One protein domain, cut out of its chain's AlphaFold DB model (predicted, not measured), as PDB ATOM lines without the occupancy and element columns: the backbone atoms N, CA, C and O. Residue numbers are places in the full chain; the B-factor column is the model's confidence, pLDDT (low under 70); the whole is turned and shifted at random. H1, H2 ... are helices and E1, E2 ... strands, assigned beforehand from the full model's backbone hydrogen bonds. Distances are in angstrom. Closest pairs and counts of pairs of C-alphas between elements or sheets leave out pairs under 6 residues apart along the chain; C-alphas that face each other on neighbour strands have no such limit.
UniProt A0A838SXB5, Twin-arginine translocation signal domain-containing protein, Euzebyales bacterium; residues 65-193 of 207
ATOM      1  N   PHE A  65      -7.181  45.302   2.866       97.00
ATOM      2  CA  PHE A  65      -7.162  44.239   3.863       97.00
ATOM      3  C   PHE A  65      -5.763  44.039   4.448       97.00
ATOM      4  O   PHE A  65      -4.745  44.181   3.768       97.00
ATOM      5  N   CYS A  66      -5.694  43.672   5.729       97.00
ATOM      6  CA  CYS A  66      -4.420  43.512   6.419       97.00
ATOM      7  C   CYS A  66      -3.575  42.405   5.803       97.00
ATOM      8  O   CYS A  66      -2.374  42.601   5.648       97.00
ATOM      9  N   CYS A  67      -4.175  41.305   5.345       95.44
ATOM     10  CA  CYS A  67      -3.407  40.243   4.696       95.44
ATOM     11  C   CYS A  67      -2.639  40.732   3.454       95.44
ATOM     12  O   CYS A  67      -1.526  40.269   3.213       95.44
ATOM     13  N   SER A  68      -3.159  41.727   2.729       94.38
ATOM     14  CA  SER A  68      -2.536  42.264   1.514       94.38
ATOM     15  C   SER A  68      -1.257  43.057   1.794       94.38
ATOM     16  O   SER A  68      -0.373  43.114   0.942       94.38
ATOM     17  N   ILE A  69      -1.130  43.662   2.983       92.94
ATOM     18  CA  ILE A  69       0.034  44.487   3.358       92.94
ATOM     19  C   ILE A  69       0.849  43.919   4.527       92.94
ATOM     20  O   ILE A  69       1.931  44.423   4.821       92.94
ATOM     21  N   ASN A  70       0.354  42.870   5.182       94.19
ATOM     22  CA  ASN A  70       0.924  42.269   6.387       94.19
ATOM     23  C   ASN A  70       1.395  40.829   6.131       94.19
ATOM     24  O   ASN A  70       1.125  39.924   6.916       94.19
ATOM     25  N   ARG A  71       2.084  40.600   5.002       92.62
ATOM     26  CA  ARG A  71       2.672  39.294   4.628       92.62
ATOM     27  C   ARG A  71       1.653  38.140   4.643       92.62
ATOM     28  O   ARG A  71       1.935  37.069   5.167       92.62
ATOM     29  N   GLY A  72       0.444  38.377   4.137       92.12
ATOM     30  CA  GLY A  72      -0.643  37.391   4.139       92.12
ATOM     31  C   GLY A  72      -1.372  37.254   5.479       92.12
ATOM     32  O   GLY A  72      -2.401  36.590   5.545       92.12
ATOM     33  N   MET A  73      -0.910  37.904   6.550       95.38
ATOM     34  CA  MET A  73      -1.535  37.783   7.866       95.38
ATOM     35  C   MET A  73      -2.759  38.694   7.988       95.38
ATOM     36  O   MET A  73      -2.659  39.921   8.012       95.38
ATOM     37  N   ASN A  74      -3.930  38.084   8.148       96.06
ATOM     38  CA  ASN A  74      -5.182  38.782   8.424       96.06
ATOM     39  C   ASN A  74      -5.306  39.159   9.916       96.06
ATOM     40  O   ASN A  74      -6.185  38.689  10.631       96.06
ATOM     41  N   LYS A  75      -4.374  39.984  10.396       96.75
ATOM     42  CA  LYS A  75      -4.348  40.545  11.753       96.75
ATOM     43  C   LYS A  75      -3.812  41.969  11.715       96.75
ATOM     44  O   LYS A  75      -3.078  42.317  10.784       96.75
ATOM     45  N   CYS A  76      -4.127  42.760  12.736       96.19
ATOM     46  CA  CYS A  76      -3.585  44.105  12.852       96.19
ATOM     47  C   CYS A  76      -2.043  44.071  12.915       96.19
ATOM     48  O   CYS A  76      -1.479  43.302  13.701       96.19
ATOM     49  N   PRO A  77      -1.341  44.839  12.058       95.56
ATOM     50  CA  PRO A  77       0.116  44.877  12.050       95.56
ATOM     51  C   PRO A  77       0.669  45.595  13.296       95.56
ATOM     52  O   PRO A  77      -0.049  46.366  13.940       95.56
ATOM     53  N   PRO A  78       1.951  45.384  13.647       93.12
ATOM     54  CA  PRO A  78       2.601  46.130  14.724       93.12
ATOM     55  C   PRO A  78       2.460  47.649  14.548       93.12
ATOM     56  O   PRO A  78       2.457  48.151  13.425       93.12
ATOM     57  N   GLY A  79       2.336  48.380  15.658       91.25
ATOM     58  CA  GLY A  79       2.107  49.829  15.629       91.25
ATOM     59  C   GLY A  79       0.667  50.233  15.300       91.25
ATOM     60  O   GLY A  79       0.398  51.416  15.109       91.25
ATOM     61  N   THR A  80      -0.266  49.280  15.262       94.38
ATOM     62  CA  THR A  80      -1.706  49.546  15.144       94.38
ATOM     63  C   THR A  80      -2.482  48.984  16.338       94.38
ATOM     64  O   THR A  80      -1.932  48.257  17.169       94.38
ATOM     65  N   PHE A  81      -3.752  49.356  16.454       94.25
ATOM     66  CA  PHE A  81      -4.705  48.810  17.416       94.25
ATOM     67  C   PHE A  81      -6.084  48.674  16.770       94.25
ATOM     68  O   PHE A  81      -6.360  49.291  15.744       94.25
ATOM     69  N   VAL A  82      -6.962  47.872  17.367       96.19
ATOM     70  CA  VAL A  82      -8.332  47.710  16.871       96.19
ATOM     71  C   VAL A  82      -9.150  48.967  17.198       96.19
ATOM     72  O   VAL A  82      -9.470  49.222  18.353       96.19
ATOM     73  N   GLY A  83      -9.469  49.781  16.189       94.00
ATOM     74  CA  GLY A  83     -10.116  51.089  16.374       94.00
ATOM     75  C   GLY A  83     -11.647  51.055  16.362       94.00
ATOM     76  O   GLY A  83     -12.299  51.961  16.891       94.00
ATOM     77  N   GLY A  84     -12.226  50.014  15.769       95.38
ATOM     78  CA  GLY A  84     -13.666  49.837  15.608       95.38
ATOM     79  C   GLY A  84     -13.983  48.754  14.583       95.38
ATOM     80  O   GLY A  84     -13.077  48.196  13.957       95.38
ATOM     81  N   TRP A  85     -15.266  48.443  14.419       96.56
ATOM     82  CA  TRP A  85     -15.705  47.412  13.488       96.56
ATOM     83  C   TRP A  85     -17.115  47.672  12.953       96.56
ATOM     84  O   TRP A  85     -17.865  48.481  13.486       96.56
ATOM     85  N   TRP A  86     -17.479  46.971  11.887       97.00
ATOM     86  CA  TRP A  86     -18.857  46.846  11.413       97.00
ATOM     87  C   TRP A  86     -19.073  45.440  10.860       97.00
ATOM     88  O   TRP A  86     -18.127  44.663  10.688       97.00
ATOM     89  N   LYS A  87     -20.327  45.098  10.580       96.81
ATOM     90  CA  LYS A  87     -20.695  43.859   9.901       96.81
ATOM     91  C   LYS A  87     -21.315  44.116   8.531       96.81
ATOM     92  O   LYS A  87     -21.939  45.148   8.292       96.81
ATOM     93  N   ALA A  88     -21.188  43.129   7.659       96.94
ATOM     94  CA  ALA A  88     -22.035  42.953   6.491       96.94
ATOM     95  C   ALA A  88     -22.729  41.597   6.626       96.94
ATOM     96  O   ALA A  88     -22.071  40.575   6.831       96.94
ATOM     97  N   ASP A  89     -24.053  41.597   6.569       96.06
ATOM     98  CA  ASP A  89     -24.859  40.392   6.742       96.06
ATOM     99  C   ASP A  89     -24.898  39.575   5.449       96.06
ATOM    100  O   ASP A  89     -24.641  40.090   4.363       96.06
ATOM    101  N   SER A  90     -25.222  38.287   5.570       93.44
ATOM    102  CA  SER A  90     -25.367  37.380   4.423       93.44
ATOM    103  C   SER A  90     -24.136  37.340   3.505       93.44
ATOM    104  O   SER A  90     -24.255  37.223   2.282       93.44
ATOM    105  N   SER A  91     -22.934  37.422   4.084       93.75
ATOM    106  CA  SER A  91     -21.692  37.386   3.322       93.75
ATOM    107  C   SER A  91     -21.432  35.988   2.777       93.75
ATOM    108  O   SER A  91     -21.439  35.004   3.512       93.75
ATOM    109  N   GLY A  92     -21.127  35.902   1.483       91.94
ATOM    110  CA  GLY A  92     -20.739  34.647   0.837       91.94
ATOM    111  C   GLY A  92     -19.364  34.115   1.251       91.94
ATOM    112  O   GLY A  92     -18.934  33.124   0.683       91.94
ATOM    113  N   TYR A  93     -18.665  34.767   2.185       92.69
ATOM    114  CA  TYR A  93     -17.355  34.343   2.702       92.69
ATOM    115  C   TYR A  93     -17.416  33.828   4.146       92.69
ATOM    116  O   TYR A  93     -16.393  33.452   4.710       92.69
ATOM    117  N   CYS A  94     -18.593  33.867   4.774       94.44
ATOM    118  CA  CYS A  94     -18.800  33.402   6.137       94.44
ATOM    119  C   CYS A  94     -20.050  32.544   6.173       94.44
ATOM    120  O   CYS A  94     -21.148  33.083   6.054       94.44
ATOM    121  N   CYS A  95     -19.896  31.236   6.367       90.50
ATOM    122  CA  CYS A  95     -21.031  30.322   6.415       90.50
ATOM    123  C   CYS A  95     -20.994  29.420   7.635       90.50
ATOM    124  O   CYS A  95     -19.936  29.143   8.202       90.50
ATOM    125  N   SER A  96     -22.177  29.016   8.080       86.06
ATOM    126  CA  SER A  96     -22.328  27.913   9.022       86.06
ATOM    127  C   SER A  96     -22.181  26.571   8.306       86.06
ATOM    128  O   SER A  96     -22.183  26.486   7.080       86.06
ATOM    129  N   SER A  97     -22.044  25.511   9.099       85.31
ATOM    130  CA  SER A  97     -21.937  24.128   8.623       85.31
ATOM    131  C   SER A  97     -23.146  23.654   7.808       85.31
ATOM    132  O   SER A  97     -23.035  22.684   7.073       85.31
ATOM    133  N   ASP A  98     -24.289  24.327   7.936       86.88
ATOM    134  CA  ASP A  98     -25.527  24.095   7.181       86.88
ATOM    135  C   ASP A  98     -25.600  24.895   5.861       86.88
ATOM    136  O   ASP A  98     -26.649  24.948   5.220       86.88
ATOM    137  N   GLY A  99     -24.507  25.558   5.464       83.75
ATOM    138  CA  GLY A  99     -24.423  26.354   4.237       83.75
ATOM    139  C   GLY A  99     -25.090  27.731   4.319       83.75
ATOM    140  O   GLY A  99     -25.062  28.483   3.343       83.75
ATOM    141  N   GLN A 100     -25.668  28.111   5.465       89.06
ATOM    142  CA  GLN A 100     -26.279  29.432   5.610       89.06
ATOM    143  C   GLN A 100     -25.212  30.525   5.652       89.06
ATOM    144  O   GLN A 100     -24.216  30.434   6.374       89.06
ATOM    145  N   ARG A 101     -25.443  31.599   4.890       93.12
ATOM    146  CA  ARG A 101     -24.571  32.778   4.889       93.12
ATOM    147  C   ARG A 101     -24.756  33.566   6.175       93.12
ATOM    148  O   ARG A 101     -25.872  33.813   6.624       93.12
ATOM    149  N   ARG A 102     -23.645  34.016   6.740       93.88
ATOM    150  CA  ARG A 102     -23.578  34.714   8.021       93.88
ATOM    151  C   ARG A 102     -22.974  36.096   7.853       93.88
ATOM    152  O   ARG A 102     -22.473  36.472   6.793       93.88
ATOM    153  N   ALA A 103     -23.034  36.865   8.933       95.69
ATOM    154  CA  ALA A 103     -22.343  38.134   9.001       95.69
ATOM    155  C   ALA A 103     -20.830  37.936   8.858       95.69
ATOM    156  O   ALA A 103     -20.234  37.071   9.505       95.69
ATOM    157  N   ARG A 104     -20.217  38.782   8.033       96.81
ATOM    158  CA  ARG A 104     -18.777  39.005   8.022       96.81
ATOM    159  C   ARG A 104     -18.490  40.323   8.705       96.81
ATOM    160  O   ARG A 104     -19.140  41.327   8.432       96.81
ATOM    161  N   TYR A 105     -17.508  40.306   9.584       97.12
ATOM    162  CA  TYR A 105     -17.100  41.455  10.364       97.12
ATOM    163  C   TYR A 105     -15.822  42.032   9.787       97.12
ATOM    164  O   TYR A 105     -14.914  41.291   9.409       97.12
ATOM    165  N   TYR A 106     -15.765  43.353   9.742       97.31
ATOM    166  CA  TYR A 106     -14.641  44.128   9.254       97.31
ATOM    167  C   TYR A 106     -14.144  44.992  10.398       97.31
ATOM    168  O   TYR A 106     -14.932  45.667  11.056       97.31
ATOM    169  N   ILE A 107     -12.848  44.937  10.650       97.44
ATOM    170  CA  ILE A 107     -12.217  45.527  11.821       97.44
ATOM    171  C   ILE A 107     -11.146  46.488  11.327       97.44
ATOM    172  O   ILE A 107     -10.222  46.074  10.625       97.44
ATOM    173  N   ASP A 108     -11.259  47.756  11.700       96.62
ATOM    174  CA  ASP A 108     -10.275  48.773  11.350       96.62
ATOM    175  C   ASP A 108      -9.064  48.680  12.291       96.62
ATOM    176  O   ASP A 108      -9.192  48.787  13.514       96.62
ATOM    177  N   CYS A 109      -7.872  48.502  11.717       96.56
ATOM    178  CA  CYS A 109      -6.611  48.590  12.446       96.56
ATOM    179  C   CYS A 109      -6.089  50.025  12.365       96.56
ATOM    180  O   CYS A 109      -5.490  50.428  11.364       96.56
ATOM    181  N   GLN A 110      -6.333  50.805  13.412       94.31
ATOM    182  CA  GLN A 110      -5.915  52.197  13.509       94.31
ATOM    183  C   GLN A 110      -4.417  52.284  13.797       94.31
ATOM    184  O   GLN A 110      -3.921  51.588  14.680       94.31
ATOM    185  N   GLY A 111      -3.691  53.157  13.100       93.19
ATOM    186  CA  GLY A 111      -2.315  53.483  13.478       93.19
ATOM    187  C   GLY A 111      -2.244  54.032  14.904       93.19
ATOM    188  O   GLY A 111      -3.126  54.774  15.328       93.19
ATOM    189  N   ARG A 112      -1.198  53.692  15.656       90.19
ATOM    190  CA  ARG A 112      -0.860  54.409  16.890       90.19
ATOM    191  C   ARG A 112      -0.166  55.720  16.529       90.19
ATOM    192  O   ARG A 112       0.603  55.764  15.567       90.19
ATOM    193  N   CYS A 113      -0.426  56.771  17.303       87.06
ATOM    194  CA  CYS A 113       0.429  57.953  17.259       87.06
ATOM    195  C   CYS A 113       1.829  57.552  17.751       87.06
ATOM    196  O   CYS A 113       1.942  56.792  18.713       87.06
ATOM    197  N   GLY A 114       2.876  58.018  17.073       79.38
ATOM    198  CA  GLY A 114       4.251  57.928  17.565       79.38
ATOM    199  C   GLY A 114       4.530  58.939  18.684       79.38
ATOM    200  O   GLY A 114       3.612  59.552  19.222       79.38
ATOM    201  N   ASP A 115       5.810  59.169  18.977       67.44
ATOM    202  CA  ASP A 115       6.285  59.927  20.152       67.44
ATOM    203  C   ASP A 115       6.157  61.458  20.050       67.44
ATOM    204  O   ASP A 115       6.843  62.215  20.744       67.44
ATOM    205  N   CYS A 116       5.301  61.959  19.165       65.62
ATOM    206  CA  CYS A 116       5.074  63.390  19.084       65.62
ATOM    207  C   CYS A 116       4.470  63.933  20.377       65.62
ATOM    208  O   CYS A 116       3.443  63.454  20.850       65.62
ATOM    209  N   LYS A 117       5.059  65.017  20.887       58.28
ATOM    210  CA  LYS A 117       4.546  65.762  22.047       58.28
ATOM    211  C   LYS A 117       3.341  66.657  21.718       58.28
ATOM    212  O   LYS A 117       2.727  67.199  22.631       58.28
ATOM    213  N   SER A 118       3.027  66.856  20.435       61.47
ATOM    214  CA  SER A 118       1.869  67.628  19.971       61.47
ATOM    215  C   SER A 118       0.623  66.743  19.940       61.47
ATOM    216  O   SER A 118       0.647  65.667  19.344       61.47
ATOM    217  N   GLY A 119      -0.431  67.209  20.610       63.25
ATOM    218  CA  GLY A 119      -1.668  66.472  20.847       63.25
ATOM    219  C   GLY A 119      -2.502  66.180  19.601       63.25
ATOM    220  O   GLY A 119      -2.093  66.374  18.458       63.25
ATOM    221  N   CYS A 120      -3.697  65.674  19.854       77.50
ATOM    222  CA  CYS A 120      -4.585  65.134  18.837       77.50
ATOM    223  C   CYS A 120      -5.576  66.200  18.403       77.50
ATOM    224  O   CYS A 120      -6.101  66.931  19.240       77.50
ATOM    225  N   HIS A 121      -5.842  66.268  17.106       80.31
ATOM    226  CA  HIS A 121      -6.885  67.121  16.555       80.31
ATOM    227  C   HIS A 121      -8.064  66.232  16.169       80.31
ATOM    228  O   HIS A 121      -7.878  65.247  15.456       80.31
ATOM    229  N   ASP A 122      -9.258  66.529  16.682       81.88
ATOM    230  CA  ASP A 122     -10.475  65.737  16.448       81.88
ATOM    231  C   ASP A 122     -10.307  64.227  16.709       81.88
ATOM    232  O   ASP A 122     -10.837  63.388  15.986       81.88
ATOM    233  N   SER A 123      -9.570  63.856  17.764       85.81
ATOM    234  CA  SER A 123      -9.253  62.456  18.123       85.81
ATOM    235  C   SER A 123      -8.312  61.720  17.152       85.81
ATOM    236  O   SER A 123      -8.134  60.500  17.261       85.81
ATOM    237  N   PHE A 124      -7.658  62.438  16.231       89.81
ATOM    238  CA  PHE A 124      -6.644  61.886  15.335       89.81
ATOM    239  C   PHE A 124      -5.254  62.480  15.585       89.81
ATOM    240  O   PHE A 124      -5.110  63.635  15.990       89.81
ATOM    241  N   CYS A 125      -4.213  61.672  15.362       87.31
ATOM    242  CA  CYS A 125      -2.831  62.141  15.436       87.31
ATOM    243  C   CYS A 125      -2.577  63.209  14.364       87.31
ATOM    244  O   CYS A 125      -3.069  63.082  13.239       87.31
ATOM    245  N   ASP A 126      -1.703  64.174  14.661       85.25
ATOM    246  CA  ASP A 126      -1.100  64.993  13.609       85.25
ATOM    247  C   ASP A 126      -0.445  64.071  12.552       85.25
ATOM    248  O   ASP A 126       0.220  63.094  12.921       85.25
ATOM    249  N   PRO A 127      -0.605  64.336  11.241       81.94
ATOM    250  CA  PRO A 127      -0.026  63.504  10.188       81.94
ATOM    251  C   PRO A 127       1.490  63.282  10.309       81.94
ATOM    252  O   PRO A 127       1.990  62.243   9.877       81.94
ATOM    253  N   ARG A 128       2.234  64.217  10.918       82.81
ATOM    254  CA  ARG A 128       3.682  64.096  11.182       82.81
ATOM    255  C   ARG A 128       4.009  63.036  12.234       82.81
ATOM    256  O   ARG A 128       5.148  62.592  12.324       82.81
ATOM    257  N   CYS A 129       3.008  62.624  13.002       84.75
ATOM    258  CA  CYS A 129       3.104  61.701  14.129       84.75
ATOM    259  C   CYS A 129       2.651  60.292  13.780       84.75
ATOM    260  O   CYS A 129       2.679  59.394  14.619       84.75
ATOM    261  N   VAL A 130       2.227  60.088  12.539       86.06
ATOM    262  CA  VAL A 130       1.784  58.800  12.041       86.06
ATOM    263  C   VAL A 130       2.960  58.117  11.355       86.06
ATOM    264  O   VAL A 130       3.446  58.570  10.320       86.06
ATOM    265  N   ASN A 131       3.376  56.961  11.876       85.38
ATOM    266  CA  ASN A 131       4.363  56.111  11.209       85.38
ATOM    267  C   ASN A 131       3.717  55.252  10.105       85.38
ATOM    268  O   ASN A 131       3.822  54.027  10.079       85.38
ATOM    269  N   CYS A 132       2.973  55.901   9.211       87.38
ATOM    270  CA  CYS A 132       2.414  55.291   8.019       87.38
ATOM    271  C   CYS A 132       2.107  56.350   6.957       87.38
ATOM    272  O   CYS A 132       1.712  57.470   7.272       87.38
ATOM    273  N   ARG A 133       2.265  55.986   5.682       90.12
ATOM    274  CA  ARG A 133       2.025  56.877   4.543       90.12
ATOM    275  C   ARG A 133       0.831  56.400   3.735       90.12
ATOM    276  O   ARG A 133       0.742  55.211   3.425       90.12
ATOM    277  N   CYS A 134      -0.035  57.340   3.360       94.31
ATOM    278  CA  CYS A 134      -1.134  57.073   2.444       94.31
ATOM    279  C   CYS A 134      -0.593  56.535   1.114       94.31
ATOM    280  O   CYS A 134       0.264  57.155   0.480       94.31
ATOM    281  N   ARG A 135      -1.080  55.364   0.707       94.38
ATOM    282  CA  ARG A 135      -0.738  54.726  -0.567       94.38
ATOM    283  C   ARG A 135      -1.861  53.818  -1.039       94.38
ATOM    284  O   ARG A 135      -2.693  53.384  -0.247       94.38
ATOM    285  N   CYS A 136      -1.847  53.484  -2.318       94.38
ATOM    286  CA  CYS A 136      -2.674  52.410  -2.850       94.38
ATOM    287  C   CYS A 136      -2.085  51.043  -2.484       94.38
ATOM    288  O   CYS A 136      -0.867  50.904  -2.311       94.38
ATOM    289  N   GLY A 137      -2.945  50.031  -2.410       88.50
ATOM    290  CA  GLY A 137      -2.532  48.636  -2.462       88.50
ATOM    291  C   GLY A 137      -1.819  48.316  -3.781       88.50
ATOM    292  O   GLY A 137      -1.773  49.123  -4.713       88.50
ATOM    293  N   THR A 138      -1.209  47.139  -3.865       83.06
ATOM    294  CA  THR A 138      -0.404  46.773  -5.034       83.06
ATOM    295  C   THR A 138      -1.278  46.572  -6.270       83.06
ATOM    296  O   THR A 138      -2.212  45.776  -6.233       83.06
ATOM    297  N   ASN A 139      -0.908  47.176  -7.404       75.94
ATOM    298  CA  ASN A 139      -1.618  46.993  -8.681       75.94
ATOM    299  C   ASN A 139      -1.584  45.550  -9.225       75.94
ATOM    300  O   ASN A 139      -2.271  45.237 -10.191       75.94
ATOM    301  N   SER A 140      -0.774  44.679  -8.620       75.31
ATOM    302  CA  SER A 140      -0.646  43.258  -8.951       75.31
ATOM    303  C   SER A 140      -1.560  42.335  -8.136       75.31
ATOM    304  O   SER A 140      -1.511  41.128  -8.343       75.31
ATOM    305  N   SER A 141      -2.353  42.853  -7.194       82.62
ATOM    306  CA  SER A 141      -3.298  42.063  -6.394       82.62
ATOM    307  C   SER A 141      -4.709  42.606  -6.554       82.62
ATOM    308  O   SER A 141      -4.857  43.786  -6.845       82.62
ATOM    309  N   CYS A 142      -5.726  41.781  -6.283       88.56
ATOM    310  CA  CYS A 142      -7.142  42.178  -6.258       88.56
ATOM    311  C   CYS A 142      -7.534  43.088  -5.072       88.56
ATOM    312  O   CYS A 142      -8.706  43.185  -4.713       88.56
ATOM    313  N   ASP A 143      -6.566  43.754  -4.443       93.19
ATOM    314  CA  ASP A 143      -6.786  44.648  -3.311       93.19
ATOM    315  C   ASP A 143      -5.895  45.889  -3.435       93.19
ATOM    316  O   ASP A 143      -4.870  46.040  -2.769       93.19
ATOM    317  N   GLN A 144      -6.295  46.776  -4.346       94.12
ATOM    318  CA  GLN A 144      -5.638  48.058  -4.621       94.12
ATOM    319  C   GLN A 144      -6.186  49.194  -3.752       94.12
ATOM    320  O   GLN A 144      -5.778  50.347  -3.911       94.12
ATOM    321  N   ARG A 145      -7.100  48.876  -2.832       95.56
ATOM    322  CA  ARG A 145      -7.680  49.797  -1.852       95.56
ATOM    323  C   ARG A 145      -6.599  50.547  -1.071       95.56
ATOM    324  O   ARG A 145      -5.424  50.181  -1.050       95.56
ATOM    325  N   ARG A 146      -6.993  51.632  -0.418       96.31
ATOM    326  CA  ARG A 146      -6.068  52.556   0.246       96.31
ATOM    327  C   ARG A 146      -5.473  51.954   1.519       96.31
ATOM    328  O   ARG A 146      -6.176  51.333   2.300       96.31
ATOM    329  N   ALA A 147      -4.199  52.201   1.781       95.44
ATOM    330  CA  ALA A 147      -3.553  51.940   3.064       95.44
ATOM    331  C   ALA A 147      -3.209  53.280   3.720       95.44
ATOM    332  O   ALA A 147      -2.618  54.136   3.062       95.44
ATOM    333  N   CYS A 148      -3.551  53.463   4.998       94.75
ATOM    334  CA  CYS A 148      -3.183  54.647   5.788       94.75
ATOM    335  C   CYS A 148      -3.651  55.999   5.219       94.75
ATOM    336  O   CYS A 148      -2.995  57.018   5.422       94.75
ATOM    337  N   CYS A 149      -4.771  56.020   4.495       94.75
ATOM    338  CA  CYS A 149      -5.342  57.251   3.932       94.75
ATOM    339  C   CYS A 149      -6.612  57.710   4.652       94.75
ATOM    340  O   CYS A 149      -6.925  58.895   4.646       94.75
ATOM    341  N   ASN A 150      -7.361  56.771   5.230       94.12
ATOM    342  CA  ASN A 150      -8.681  57.041   5.781       94.12
ATOM    343  C   ASN A 150      -8.553  57.371   7.270       94.12
ATOM    344  O   ASN A 150      -8.183  56.506   8.064       94.12
ATOM    345  N   TYR A 151      -8.847  58.619   7.628       91.81
ATOM    346  CA  TYR A 151      -8.931  59.084   9.012       91.81
ATOM    347  C   TYR A 151     -10.386  59.028   9.449       91.81
ATOM    348  O   TYR A 151     -11.198  59.882   9.106       91.81
ATOM    349  N   PHE A 152     -10.721  57.945  10.130       89.50
ATOM    350  CA  PHE A 152     -12.057  57.680  10.625       89.50
ATOM    351  C   PHE A 152     -11.958  56.669  11.770       89.50
ATOM    352  O   PHE A 152     -11.012  55.876  11.801       89.50
ATOM    353  N   ARG A 153     -12.916  56.696  12.704       88.00
ATOM    354  CA  ARG A 153     -13.001  55.731  13.800       88.00
ATOM    355  C   ARG A 153     -14.443  55.574  14.284       88.00
ATOM    356  O   ARG A 153     -15.069  56.550  14.675       88.00
ATOM    357  N   TYR A 154     -14.939  54.336  14.332       83.50
ATOM    358  CA  TYR A 154     -16.297  54.028  14.812       83.50
ATOM    359  C   TYR A 154     -16.475  54.169  16.334       83.50
ATOM    360  O   TYR A 154     -17.602  54.228  16.812       83.50
ATOM    361  N   GLY A 155     -15.380  54.208  17.103       77.94
ATOM    362  CA  GLY A 155     -15.421  54.457  18.546       77.94
ATOM    363  C   GLY A 155     -15.980  53.293  19.364       77.94
ATOM    364  O   GLY A 155     -16.543  53.518  20.422       77.94
ATOM    365  N   GLN A 156     -15.855  52.050  18.893       91.19
ATOM    366  CA  GLN A 156     -16.430  50.864  19.558       91.19
ATOM    367  C   GLN A 156     -15.392  49.930  20.165       91.19
ATOM    368  O   GLN A 156     -15.751  48.968  20.840       91.19
ATOM    369  N   CYS A 157     -14.120  50.192  19.885       93.81
ATOM    370  CA  CYS A 157     -13.000  49.441  20.414       93.81
ATOM    371  C   CYS A 157     -11.939  50.397  20.941       93.81
ATOM    372  O   CYS A 157     -11.715  51.461  20.347       93.81
ATOM    373  N   HIS A 158     -11.281  49.995  22.029       93.06
ATOM    374  CA  HIS A 158     -10.173  50.726  22.644       93.06
ATOM    375  C   HIS A 158     -10.502  52.202  22.931       93.06
ATOM    376  O   HIS A 158      -9.709  53.097  22.626       93.06
ATOM    377  N   GLN A 159     -11.707  52.491  23.433       90.12
ATOM    378  CA  GLN A 159     -12.187  53.864  23.660       90.12
ATOM    379  C   GLN A 159     -11.276  54.675  24.597       90.12
ATOM    380  O   GLN A 159     -11.229  55.896  24.490       90.12
ATOM    381  N   GLU A 160     -10.500  54.003  25.446       91.19
ATOM    382  CA  GLU A 160      -9.474  54.595  26.303       91.19
ATOM    383  C   GLU A 160      -8.318  55.245  25.524       91.19
ATOM    384  O   GLU A 160      -7.639  56.135  26.037       91.19
ATOM    385  N   ILE A 161      -8.086  54.838  24.272       89.62
ATOM    386  CA  ILE A 161      -7.102  55.474  23.397       89.62
ATOM    387  C   ILE A 161      -7.746  56.720  22.796       89.62
ATOM    388  O   ILE A 161      -8.516  56.620  21.845       89.62
ATOM    389  N   GLY A 162      -7.410  57.902  23.313       86.12
ATOM    390  CA  GLY A 162      -7.982  59.169  22.837       86.12
ATOM    391  C   GLY A 162      -7.600  59.545  21.399       86.12
ATOM    392  O   GLY A 162      -8.277  60.362  20.781       86.12
ATOM    393  N   CYS A 163      -6.536  58.946  20.852       88.88
ATOM    394  CA  CYS A 163      -5.946  59.370  19.586       88.88
ATOM    395  C   CYS A 163      -5.575  58.211  18.671       88.88
ATOM    396  O   CYS A 163      -4.809  57.322  19.050       88.88
ATOM    397  N   GLY A 164      -6.077  58.251  17.440       90.69
ATOM    398  CA  GLY A 164      -5.743  57.287  16.397       90.69
ATOM    399  C   GLY A 164      -5.046  57.930  15.203       90.69
ATOM    400  O   GLY A 164      -5.334  59.058  14.829       90.69
ATOM    401  N   GLY A 165      -4.145  57.201  14.557       92.62
ATOM    402  CA  GLY A 165      -3.673  57.529  13.212       92.62
ATOM    403  C   GLY A 165      -4.754  57.211  12.171       92.62
ATOM    404  O   GLY A 165      -5.904  56.999  12.533       92.62
ATOM    405  N   PRO A 166      -4.429  57.117  10.877       94.31
ATOM    406  CA  PRO A 166      -5.347  56.602   9.871       94.31
ATOM    407  C   PRO A 166      -5.553  55.092  10.043       94.31
ATOM    408  O   PRO A 166      -4.755  54.398  10.682       94.31
ATOM    409  N   VAL A 167      -6.590  54.559   9.399       95.81
ATOM    410  CA  VAL A 167      -6.779  53.113   9.276       95.81
ATOM    411  C   VAL A 167      -5.678  52.550   8.378       95.81
ATOM    412  O   VAL A 167      -5.600  52.859   7.184       95.81
ATOM    413  N   ALA A 168      -4.811  51.720   8.952       95.88
ATOM    414  CA  ALA A 168      -3.693  51.126   8.236       95.88
ATOM    415  C   ALA A 168      -4.155  50.028   7.277       95.88
ATOM    416  O   ALA A 168      -3.728  49.980   6.124       95.88
ATOM    417  N   CYS A 169      -5.043  49.168   7.767       97.00
ATOM    418  CA  CYS A 169      -5.676  48.093   7.022       97.00
ATOM    419  C   CYS A 169      -6.915  47.579   7.765       97.00
ATOM    420  O   CYS A 169      -7.172  47.970   8.906       97.00
ATOM    421  N   ARG A 170      -7.662  46.683   7.120       97.44
ATOM    422  CA  ARG A 170      -8.836  46.014   7.681       97.44
ATOM    423  C   ARG A 170      -8.612  44.529   7.882       97.44
ATOM    424  O   ARG A 170      -8.202  43.829   6.958       97.44
ATOM    425  N   VAL A 171      -8.924  44.035   9.070       97.50
ATOM    426  CA  VAL A 171      -9.065  42.599   9.321       97.50
ATOM    427  C   VAL A 171     -10.496  42.197   9.005       97.50
ATOM    428  O   VAL A 171     -11.428  42.954   9.259       97.50
ATOM    429  N   VAL A 172     -10.678  40.996   8.465       97.00
ATOM    430  CA  VAL A 172     -12.008  40.407   8.266       97.00
ATOM    431  C   VAL A 172     -12.158  39.094   8.998       97.00
ATOM    432  O   VAL A 172     -11.216  38.318   9.082       97.00
ATOM    433  N   THR A 173     -13.343  38.804   9.510       96.06
ATOM    434  CA  THR A 173     -13.576  37.569  10.262       96.06
ATOM    435  C   THR A 173     -15.048  37.179  10.237       96.06
ATOM    436  O   THR A 173     -15.922  38.021  10.038       96.06
ATOM    437  N   CYS A 174     -15.325  35.893  10.433       95.81
ATOM    438  CA  CYS A 174     -16.679  35.365  10.616       95.81
ATOM    439  C   CYS A 174     -17.078  35.286  12.098       95.81
ATOM    440  O   CYS A 174     -18.222  34.972  12.423       95.81
ATOM    441  N   THR A 175     -16.139  35.583  12.999       95.44
ATOM    442  CA  THR A 175     -16.371  35.653  14.442       95.44
ATOM    443  C   THR A 175     -16.576  37.109  14.858       95.44
ATOM    444  O   THR A 175     -15.759  37.952  14.489       95.44
ATOM    445  N   PRO A 176     -17.619  37.433  15.645       95.56
ATOM    446  CA  PRO A 176     -17.852  38.802  16.086       95.56
ATOM    447  C   PRO A 176     -16.642  39.399  16.834       95.56
ATOM    448  O   PRO A 176     -16.087  38.717  17.701       95.56
ATOM    449  N   PRO A 177     -16.244  40.660  16.570       96.06
ATOM    450  CA  PRO A 177     -15.026  41.246  17.137       96.06
ATOM    451  C   PRO A 177     -15.017  41.329  18.665       96.06
ATOM    452  O   PRO A 177     -13.981  41.079  19.267       96.06
ATOM    453  N   TYR A 178     -16.166  41.564  19.301       95.81
ATOM    454  CA  TYR A 178     -16.314  41.563  20.766       95.81
ATOM    455  C   TYR A 178     -16.123  40.184  21.424       95.81
ATOM    456  O   TYR A 178     -16.135  40.077  22.643       95.81
ATOM    457  N   ARG A 179     -15.978  39.104  20.641       97.00
ATOM    458  CA  ARG A 179     -15.552  37.783  21.142       97.00
ATOM    459  C   ARG A 179     -14.065  37.513  20.921       97.00
ATOM    460  O   ARG A 179     -13.557  36.508  21.402       97.00
ATOM    461  N   LEU A 180     -13.405  38.347  20.120       95.31
ATOM    462  CA  LEU A 180     -11.992  38.221  19.764       95.31
ATOM    463  C   LEU A 180     -11.120  39.232  20.515       95.31
ATOM    464  O   LEU A 180      -9.941  38.972  20.727       95.31
ATOM    465  N   TYR A 181     -11.691  40.384  20.866       95.12
ATOM    466  CA  TYR A 181     -11.001  41.496  21.503       95.12
ATOM    467  C   TYR A 181     -11.855  42.041  22.647       95.12
ATOM    468  O   TYR A 181     -12.922  42.609  22.403       95.12
ATOM    469  N   ASP A 182     -11.349  41.939  23.875       95.00
ATOM    470  CA  ASP A 182     -12.037  42.419  25.085       95.00
ATOM    471  C   ASP A 182     -12.271  43.936  25.071       95.00
ATOM    472  O   ASP A 182     -13.179  44.454  25.711       95.00
ATOM    473  N   SER A 183     -11.473  44.663  24.286       94.44
ATOM    474  CA  SER A 183     -11.590  46.107  24.103       94.44
ATOM    475  C   SER A 183     -12.821  46.539  23.304       94.44
ATOM    476  O   SER A 183     -13.056  47.740  23.190       94.44
ATOM    477  N   CYS A 184     -13.527  45.610  22.650       96.00
ATOM    478  CA  CYS A 184     -14.608  45.907  21.716       96.00
ATOM    479  C   CYS A 184     -15.993  45.676  22.329       96.00
ATOM    480  O   CYS A 184     -16.293  44.594  22.826       96.00
ATOM    481  N   GLY A 185     -16.876  46.666  22.196       94.88
ATOM    482  CA  GLY A 185     -18.282  46.558  22.584       94.88
ATOM    483  C   GLY A 185     -19.156  45.810  21.568       94.88
ATOM    484  O   GLY A 185     -18.742  45.499  20.449       94.88
ATOM    485  N   THR A 186     -20.410  45.564  21.953       95.25
ATOM    486  CA  THR A 186     -21.427  44.850  21.154       95.25
ATOM    487  C   THR A 186     -22.278  45.760  20.265       95.25
ATOM    488  O   THR A 186     -23.185  45.279  19.583       95.25
ATOM    489  N   THR A 187     -22.013  47.070  20.254       93.50
ATOM    490  CA  THR A 187     -22.733  48.032  19.414       93.50
ATOM    491  C   THR A 187     -22.616  47.628  17.944       93.50
ATOM    492  O   THR A 187     -21.528  47.579  17.379       93.50
ATOM    493  N   ASN A 188     -23.745  47.332  17.305       88.75
ATOM    494  CA  ASN A 188     -23.754  46.848  15.931       88.75
ATOM    495  C   ASN A 188     -23.749  48.011  14.940       88.75
ATOM    496  O   ASN A 188     -24.708  48.777  14.872       88.75
ATOM    497  N   LEU A 189     -22.701  48.085  14.124       94.81
ATOM    498  CA  LEU A 189     -22.664  48.926  12.929       94.81
ATOM    499  C   LEU A 189     -22.694  48.047  11.695       94.81
ATOM    500  O   LEU A 189     -22.154  46.939  11.697       94.81
ATOM    501  N   VAL A 190     -23.350  48.533  10.647       95.50
ATOM    502  CA  VAL A 190     -23.633  47.744   9.452       95.50
ATOM    503  C   VAL A 190     -23.262  48.537   8.209       95.50
ATOM    504  O   VAL A 190     -23.718  49.663   8.039       95.50
ATOM    505  N   ASP A 191     -22.485  47.922   7.320       94.81
ATOM    506  CA  ASP A 191     -22.244  48.436   5.971       94.81
ATOM    507  C   ASP A 191     -22.311  47.294   4.954       94.81
ATOM    508  O   ASP A 191     -21.334  46.587   4.684       94.81
ATOM    509  N   GLN A 192     -23.494  47.131   4.358       95.38
ATOM    510  CA  GLN A 192     -23.749  46.080   3.375       95.38
ATOM    511  C   GLN A 192     -23.023  46.299   2.046       95.38
ATOM    512  O   GLN A 192     -22.884  45.348   1.279       95.38
ATOM    513  N   ARG A 193     -22.492  47.499   1.765       92.81
ATOM    514  CA  ARG A 193     -21.693  47.731   0.547       92.81
ATOM    515  C   ARG A 193     -20.427  46.878   0.553       92.81
ATOM    516  O   ARG A 193     -19.951  46.450  -0.492       92.81
TER     517      ARG A 193
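This is residues 65 to 193 of the 207 residues of the protein "Twin-arginine translocation signal domain-containing protein" of Euzebyales bacterium (UniProt A0A838SXB5). Little regular structure: a twisted three-stranded sheet is the one large ordered part, with long loops around it and a short helix, H1, beside it. The E1-E2 turn, with Asp 98, and the loop at Lys 117 make opposite ends of the longest axis. The 129 printed residues hold H1, E1, E2, E3 in that order, 38 in named elements, mostly strand; the sheet E1-E2-E3 is antiparallel, a meander, each strand the neighbour of the one before. It is compact, radius of gyration of the C-alphas 15.1 A, spanning 53 by 36 by 23 A.

E1, residues 80 to 95, spans 28.6 A from (-1.706, 49.546, 15.144) and bends by 110 degrees at residue 90. E2, 101 to 111, spans 31.6 A; E3, 167 to 173, spans 17.0 A and ends at (-13.576, 37.569, 10.262). H1, 66 to 69, spans 5.5 A.

Hairpin E1 and E2 has N 86 and O 106 within hydrogen-bond range, 3.0 A; hairpin E2 and E3 has N 107 and O 171, 2.8 A. H1 is at the sheet's level, height 2.3 A; its closest C-alpha to E3 is Cys 66, 4.8 A from that of Cys 169. H1 is too short for an O i to N i+4 pair; its one O i to N i+3 pair is within range.

The C-alphas of Asp 98 and Lys 117 are farthest apart, 53.5 A. The printed part has no cut. The link E2 to E3, 55 residues, is long. Residues 115 to 119 are under pLDDT 70.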